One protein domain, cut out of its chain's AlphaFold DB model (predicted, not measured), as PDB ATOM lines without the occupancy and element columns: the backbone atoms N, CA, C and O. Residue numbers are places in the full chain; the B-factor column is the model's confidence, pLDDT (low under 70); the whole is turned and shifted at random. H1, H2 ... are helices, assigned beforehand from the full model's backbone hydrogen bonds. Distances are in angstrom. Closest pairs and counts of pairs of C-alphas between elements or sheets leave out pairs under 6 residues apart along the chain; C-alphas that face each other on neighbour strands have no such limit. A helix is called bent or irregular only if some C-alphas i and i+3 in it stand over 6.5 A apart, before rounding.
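This is residues 8 to 64 of the 382 residues of an uncharacterized protein of Phytophthora parasitica (UniProt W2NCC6). Five short helices make a small, rounded body in which H2, the longest, and H4 lie side by side, with H1 at a slant to both. H3 lies across one end, where H1 begins and H2 ends, and the small H5 sits beyond H2 and H4, away from H1. The printed part has 57 residues, 44 of them in the named helices, in the order H1, H2, H3, H4, H5, with no named strand: all helix. It is compact, with a radius of gyration of the C-alphas of 10.3 A, and spans 29 by 25 by 17 A.

H1, residues 9 to 18, begins at C-alpha 9 (181.503, 265.465, 236.009) and is 14.7 A long. H2, residues 22 to 35, is 20.1 A long and irregular: C-alphas 23 and 26 are 7.8 A apart. H3 is residues 37 to 43, 10.3 A; H4 is residues 51 to 58, 10.4 A. H5, residues 60 to 64, is 5.9 A long and ends at C-alpha 64 (187.826, 272.759, 209.827).

H1 touches H3, about perpendicular at 77 degrees; their closest C-alphas, Val 11 and Val 37, are 6.4 A apart. H1 is close to H4 but not clearly touching, C-alphas 18 and 51 being closest at 7.7 A. H2 touches H4 at a shallow tilt of 14 degrees, the same way; the closest C-alphas, Ile 28 and Cys 51, are 7.1 A apart. H2 and H3 meet only through their link. H5 is close to H2 but not clearly touching, with C-alphas 31 and 60 closest at 6.8 A. H3 and H5 are apart. Each O i to N i+4 pair is within hydrogen-bond range in H4 and H5; H1 has 5 of 6, H2 8 of 10, H3 2 of 3.

The C-alphas of Cys 9 and Thr 62 are farthest apart, 29.1 A. The printed part has no cut and no long link. Mean pLDDT of the printed part is 74.0, with residues 10 to 11, 22, 34, 38 and 62 to 64 under 70.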
ATOM      1  N   SER A   8     179.227 269.534 235.729       70.81
ATOM      2  CA  SER A   8     179.049 268.262 235.037       70.81
ATOM      3  C   SER A   8     180.360 267.485 235.134       70.81
ATOM      4  O   SER A   8     181.362 267.892 234.551       70.81
ATOM      5  N   CYS A   9     180.346 266.352 235.840       72.94
ATOM      6  CA  CYS A   9     181.503 265.465 236.009       72.94
ATOM      7  C   CYS A   9     182.163 265.102 234.662       72.94
ATOM      8  O   CYS A   9     183.381 264.949 234.576       72.94
ATOM      9  N   ALA A  10     181.380 265.044 233.578       69.25
ATOM     10  CA  ALA A  10     181.890 264.835 232.226       69.25
ATOM     11  C   ALA A  10     182.750 266.007 231.716       69.25
ATOM     12  O   ALA A  10     183.769 265.775 231.076       69.25
ATOM     13  N   VAL A  11     182.362 267.248 232.021       69.44
ATOM     14  CA  VAL A  11     183.115 268.460 231.666       69.44
ATOM     15  C   VAL A  11     184.388 268.550 232.499       69.44
ATOM     16  O   VAL A  11     185.460 268.762 231.946       69.44
ATOM     17  N   GLU A  12     184.303 268.296 233.805       73.94
ATOM     18  CA  GLU A  12     185.474 268.289 234.691       73.94
ATOM     19  C   GLU A  12     186.487 267.205 234.303       73.94
ATOM     20  O   GLU A  12     187.693 267.450 234.280       73.94
ATOM     21  N   THR A  13     186.004 266.011 233.946       76.12
ATOM     22  CA  THR A  13     186.854 264.908 233.475       76.12
ATOM     23  C   THR A  13     187.487 265.234 232.125       76.12
ATOM     24  O   THR A  13     188.659 264.933 231.921       76.12
ATOM     25  N   PHE A  14     186.737 265.854 231.212       76.44
ATOM     26  CA  PHE A  14     187.243 266.271 229.906       76.44
ATOM     27  C   PHE A  14     188.349 267.320 230.042       76.44
ATOM     28  O   PHE A  14     189.435 267.118 229.513       76.44
ATOM     29  N   LEU A  15     188.117 268.386 230.814       74.81
ATOM     30  CA  LEU A  15     189.104 269.449 231.034       74.81
ATOM     31  C   LEU A  15     190.392 268.917 231.677       74.81
ATOM     32  O   LEU A  15     191.484 269.296 231.262       74.81
ATOM     33  N   ARG A  16     190.275 267.977 232.625       78.44
ATOM     34  CA  ARG A  16     191.429 267.361 233.295       78.44
ATOM     35  C   ARG A  16     192.308 266.535 232.352       78.44
ATOM     36  O   ARG A  16     193.515 266.471 232.555       78.44
ATOM     37  N   ASN A  17     191.735 265.917 231.319       78.06
ATOM     38  CA  ASN A  17     192.511 265.106 230.371       78.06
ATOM     39  C   ASN A  17     193.400 265.949 229.459       78.06
ATOM     40  O   ASN A  17     194.409 265.452 228.973       78.06
ATOM     41  N   PHE A  18     193.042 267.214 229.253       75.12
ATOM     42  CA  PHE A  18     193.798 268.111 228.395       75.12
ATOM     43  C   PHE A  18     194.696 269.069 229.169       75.12
ATOM     44  O   PHE A  18     195.487 269.754 228.543       75.12
ATOM     45  N   GLU A  19     194.662 269.084 230.505       74.06
ATOM     46  CA  GLU A  19     195.414 270.035 231.340       74.06
ATOM     47  C   GLU A  19     196.935 270.071 231.049       74.06
ATOM     48  O   GLU A  19     197.591 271.110 231.187       74.06
ATOM     49  N   SER A  20     197.494 268.949 230.581       72.25
ATOM     50  CA  SER A  20     198.889 268.798 230.149       72.25
ATOM     51  C   SER A  20     199.161 269.194 228.685       72.25
ATOM     52  O   SER A  20     200.315 269.412 228.322       72.25
ATOM     53  N   GLU A  21     198.133 269.338 227.841       70.81
ATOM     54  CA  GLU A  21     198.212 269.597 226.393       70.81
ATOM     55  C   GLU A  21     197.884 271.061 226.030       70.81
ATOM     56  O   GLU A  21     197.142 271.355 225.088       70.81
ATOM     57  N   LYS A  22     198.483 272.015 226.758       69.94
ATOM     58  CA  LYS A  22     198.244 273.466 226.588       69.94
ATOM     59  C   LYS A  22     198.470 273.984 225.163       69.94
ATOM     60  O   LYS A  22     197.787 274.911 224.735       69.94
ATOM     61  N   SER A  23     199.390 273.382 224.407       73.19
ATOM     62  CA  SER A  23     199.679 273.759 223.014       73.19
ATOM     63  C   SER A  23     198.529 273.466 222.044       73.19
ATOM     64  O   SER A  23     198.511 274.011 220.944       73.19
ATOM     65  N   ARG A  24     197.558 272.631 222.439       74.56
ATOM     66  CA  ARG A  24     196.426 272.203 221.600       74.56
ATOM     67  C   ARG A  24     195.075 272.708 222.102       74.56
ATOM     68  O   ARG A  24     194.038 272.312 221.580       74.56
ATOM     69  N   TYR A  25     195.068 273.613 223.079       78.62
ATOM     70  CA  TYR A  25     193.838 274.167 223.653       78.62
ATOM     71  C   TYR A  25     192.930 274.824 222.633       78.62
ATOM     72  O   TYR A  25     191.722 274.629 222.695       78.62
ATOM     73  N   GLN A  26     193.497 275.545 221.671       75.69
ATOM     74  CA  GLN A  26     192.706 276.165 220.617       75.69
ATOM     75  C   GLN A  26     191.928 275.121 219.802       75.69
ATOM     76  O   GLN A  26     190.730 275.267 219.591       75.69
ATOM     77  N   GLU A  27     192.578 274.016 219.434       73.31
ATOM     78  CA  GLU A  27     191.938 272.911 218.720       73.31
ATOM     79  C   GLU A  27     190.837 272.249 219.563       73.31
ATOM     80  O   GLU A  27     189.738 271.984 219.080       73.31
ATOM     81  N   ILE A  28     191.111 272.007 220.844       78.50
ATOM     82  CA  ILE A  28     190.157 271.377 221.763       78.50
ATOM     83  C   ILE A  28     188.945 272.285 221.998       78.50
ATOM     84  O   ILE A  28     187.817 271.792 222.061       78.50
ATOM     85  N   LEU A  29     189.154 273.601 222.090       78.44
ATOM     86  CA  LEU A  29     188.091 274.597 222.196       78.44
ATOM     87  C   LEU A  29     187.232 274.627 220.934       78.44
ATOM     88  O   LEU A  29     186.012 274.575 221.047       78.44
ATOM     89  N   GLU A  30     187.837 274.636 219.746       75.69
ATOM     90  CA  GLU A  30     187.104 274.604 218.474       75.69
ATOM     91  C   GLU A  30     186.252 273.330 218.356       75.69
ATOM     92  O   GLU A  30     185.049 273.408 218.103       75.69
ATOM     93  N   ILE A  31     186.818 272.156 218.656       75.69
ATOM     94  CA  ILE A  31     186.067 270.890 218.667       75.69
ATOM     95  C   ILE A  31     184.920 270.930 219.688       75.69
ATOM     96  O   ILE A  31     183.802 270.480 219.411       75.69
ATOM     97  N   THR A  32     185.187 271.484 220.870       75.56
ATOM     98  CA  THR A  32     184.200 271.620 221.943       75.56
ATOM     99  C   THR A  32     183.069 272.570 221.562       75.56
ATOM    100  O   THR A  32     181.922 272.289 221.898       75.56
ATOM    101  N   LEU A  33     183.352 273.652 220.840       74.19
ATOM    102  CA  LEU A  33     182.341 274.585 220.341       74.19
ATOM    103  C   LEU A  33     181.509 273.970 219.211       74.19
ATOM    104  O   LEU A  33     180.298 274.169 219.174       74.19
ATOM    105  N   CYS A  34     182.128 273.184 218.324       69.50
ATOM    106  CA  CYS A  34     181.425 272.547 217.212       69.50
ATOM    107  C   CYS A  34     180.474 271.426 217.652       69.50
ATOM    108  O   CYS A  34     179.395 271.288 217.079       69.50
ATOM    109  N   TYR A  35     180.865 270.609 218.635       70.94
ATOM    110  CA  TYR A  35     180.099 269.415 219.015       70.94
ATOM    111  C   TYR A  35     179.514 269.466 220.430       70.94
ATOM    112  O   TYR A  35     178.499 268.822 220.684       70.94
ATOM    113  N   GLY A  36     180.105 270.229 221.350       77.12
ATOM    114  CA  GLY A  36     179.737 270.264 222.766       77.12
ATOM    115  C   GLY A  36     180.241 269.044 223.545       77.12
ATOM    116  O   GLY A  36     179.954 267.898 223.196       77.12
ATOM    117  N   VAL A  37     180.929 269.265 224.675       72.56
ATOM    118  CA  VAL A  37     181.466 268.178 225.530       72.56
ATOM    119  C   VAL A  37     180.373 267.205 225.974       72.56
ATOM    120  O   VAL A  37     180.589 265.999 226.027       72.56
ATOM    121  N   GLN A  38     179.170 267.707 226.262       65.31
ATOM    122  CA  GLN A  38     178.054 266.870 226.707       65.31
ATOM    123  C   GLN A  38     177.526 265.944 225.605       65.31
ATOM    124  O   GLN A  38     177.098 264.833 225.906       65.31
ATOM    125  N   CYS A  39     177.565 266.372 224.343       70.50
ATOM    126  CA  CYS A  39     177.193 265.522 223.215       70.50
ATOM    127  C   CYS A  39     178.248 264.436 223.007       70.50
ATOM    128  O   CYS A  39     177.904 263.266 222.859       70.50
ATOM    129  N   LEU A  40     179.528 264.804 223.103       74.25
ATOM    130  CA  LEU A  40     180.631 263.852 223.013       74.25
ATOM    131  C   LEU A  40     180.585 262.824 224.154       74.25
ATOM    132  O   LEU A  40     180.740 261.637 223.897       74.25
ATOM    133  N   ALA A  41     180.265 263.247 225.382       72.38
ATOM    134  CA  ALA A  41     180.142 262.372 226.553       72.38
ATOM    135  C   ALA A  41     179.006 261.344 226.460       72.38
ATOM    136  O   ALA A  41     179.047 260.317 227.133       72.38
ATOM    137  N   ARG A  42     177.964 261.624 225.666       71.62
ATOM    138  CA  ARG A  42     176.833 260.700 225.470       71.62
ATOM    139  C   ARG A  42     177.180 259.556 224.527       71.62
ATOM    140  O   ARG A  42     176.592 258.487 224.640       71.62
ATOM    141  N   THR A  43     178.100 259.794 223.598       70.06
ATOM    142  CA  THR A  43     178.446 258.838 222.540       70.06
ATOM    143  C   THR A  43     179.803 258.180 222.785       70.06
ATOM    144  O   THR A  43     180.008 257.041 222.375       70.06
ATOM    145  N   PHE A  44     180.709 258.855 223.498       71.25
ATOM    146  CA  PHE A  44     182.077 258.410 223.734       71.25
ATOM    147  C   PHE A  44     182.473 258.578 225.204       71.25
ATOM    148  O   PHE A  44     182.102 259.544 225.873       71.25
ATOM    149  N   SER A  45     183.277 257.641 225.712       76.31
ATOM    150  CA  SER A  45     183.891 257.782 227.032       76.31
ATOM    151  C   SER A  45     184.999 258.827 226.959       76.31
ATOM    152  O   SER A  45     186.051 258.578 226.380       76.31
ATOM    153  N   LEU A  46     184.776 259.985 227.580       70.69
ATOM    154  CA  LEU A  46     185.742 261.086 227.567       70.69
ATOM    155  C   LEU A  46     186.951 260.858 228.473       70.69
ATOM    156  O   LEU A  46     187.875 261.655 228.427       70.69
ATOM    157  N   LYS A  47     186.956 259.818 229.314       75.81
ATOM    158  CA  LYS A  47     188.041 259.547 230.265       75.81
ATOM    159  C   LYS A  47     189.298 259.059 229.536       75.81
ATOM    160  O   LYS A  47     189.280 257.968 228.978       75.81
ATOM    161  N   GLY A  48     190.385 259.831 229.620       72.94
ATOM    162  CA  GLY A  48     191.690 259.469 229.055       72.94
ATOM    163  C   GLY A  48     191.782 259.590 227.532       72.94
ATOM    164  O   GLY A  48     192.675 258.992 226.945       72.94
ATOM    165  N   ILE A  49     190.861 260.325 226.901       78.00
ATOM    166  CA  ILE A  49     190.876 260.556 225.455       78.00
ATOM    167  C   ILE A  49     191.990 261.541 225.079       78.00
ATOM    168  O   ILE A  49     192.095 262.616 225.669       78.00
ATOM    169  N   SER A  50     192.812 261.183 224.094       79.81
ATOM    170  CA  SER A  50     193.846 262.071 223.549       79.81
ATOM    171  C   SER A  50     193.268 263.048 222.521       79.81
ATOM    172  O   SER A  50     192.233 262.794 221.897       79.81
ATOM    173  N   CYS A  51     193.958 264.165 222.269       77.06
ATOM    174  CA  CYS A  51     193.482 265.151 221.294       77.06
ATOM    175  C   CYS A  51     193.450 264.588 219.851       77.06
ATOM    176  O   CYS A  51     192.594 264.958 219.048       77.06
ATOM    177  N   ASN A  52     194.309 263.614 219.528       79.25
ATOM    178  CA  ASN A  52     194.286 262.926 218.228       79.25
ATOM    179  C   ASN A  52     193.060 262.020 218.060       79.25
ATOM    180  O   ASN A  52     192.441 262.005 216.996       79.25
ATOM    181  N   GLU A  53     192.682 261.288 219.107       77.56
ATOM    182  CA  GLU A  53     191.463 260.475 219.099       77.56
ATOM    183  C   GLU A  53     190.221 261.362 219.022       77.56
ATOM    184  O   GLU A  53     189.293 261.068 218.268       77.56
ATOM    185  N   LEU A  54     190.238 262.494 219.731       79.31
ATOM    186  CA  LEU A  54     189.177 263.490 219.666       79.31
ATOM    187  C   LEU A  54     189.011 264.045 218.240       79.31
ATOM    188  O   LEU A  54     187.887 264.108 217.736       79.31
ATOM    189  N   ARG A  55     190.114 264.369 217.554       76.81
ATOM    190  CA  ARG A  55     190.124 264.796 216.145       76.81
ATOM    191  C   ARG A  55     189.535 263.730 215.218       76.81
ATOM    192  O   ARG A  55     188.731 264.059 214.345       76.81
ATOM    193  N   ALA A  56     189.900 262.464 215.416       78.88
ATOM    194  CA  ALA A  56     189.413 261.352 214.602       78.88
ATOM    195  C   ALA A  56     187.903 261.122 214.782       78.88
ATOM    196  O   ALA A  56     187.169 261.006 213.799       78.88
ATOM    197  N   ILE A  57     187.427 261.122 216.030       78.56
ATOM    198  CA  ILE A  57     186.012 260.930 216.373       78.56
ATOM    199  C   ILE A  57     185.145 262.051 215.798       78.56
ATOM    200  O   ILE A  57     184.076 261.803 215.245       78.56
ATOM    201  N   THR A  58     185.621 263.289 215.897       73.56
ATOM    202  CA  THR A  58     184.879 264.477 215.453       73.56
ATOM    203  C   THR A  58     185.104 264.819 213.983       73.56
ATOM    204  O   THR A  58     184.518 265.776 213.473       73.56
ATOM    205  N   ARG A  59     185.944 264.034 213.290       74.75
ATOM    206  CA  ARG A  59     186.413 264.292 211.920       74.75
ATOM    207  C   ARG A  59     186.822 265.753 211.741       74.75
ATOM    208  O   ARG A  59     186.478 266.391 210.743       74.75
ATOM    209  N   TYR A  60     187.523 266.287 212.735       72.62
ATOM    210  CA  TYR A  60     187.752 267.719 212.870       72.62
ATOM    211  C   TYR A  60     188.466 268.321 211.656       72.62
ATOM    212  O   TYR A  60     188.063 269.385 211.210       72.62
ATOM    213  N   ASP A  61     189.401 267.612 211.016       72.00
ATOM    214  CA  ASP A  61     190.059 268.102 209.792       72.00
ATOM    215  C   ASP A  61     189.062 268.346 208.643       72.00
ATOM    216  O   ASP A  61     189.183 269.306 207.884       72.00
ATOM    217  N   THR A  62     188.017 267.518 208.539       68.25
ATOM    218  CA  THR A  62     186.950 267.716 207.544       68.25
ATOM    219  C   THR A  62     185.989 268.838 207.929       68.25
ATOM    220  O   THR A  62     185.440 269.490 207.046       68.25
ATOM    221  N   ALA A  63     185.791 269.084 209.228       66.38
ATOM    222  CA  ALA A  63     184.955 270.173 209.729       66.38
ATOM    223  C   ALA A  63     185.674 271.529 209.648       66.38
ATOM    224  O   ALA A  63     185.055 272.518 209.282       66.38
ATOM    225  N   LYS A  64     186.982 271.564 209.907       67.25
ATOM    226  CA  LYS A  64     187.826 272.759 209.827       67.25
ATOM    227  C   LYS A  64     187.967 273.273 208.395       67.25
ATOM    228  O   LYS A  64     187.957 274.475 208.164       67.25
TER     229      LYS A  64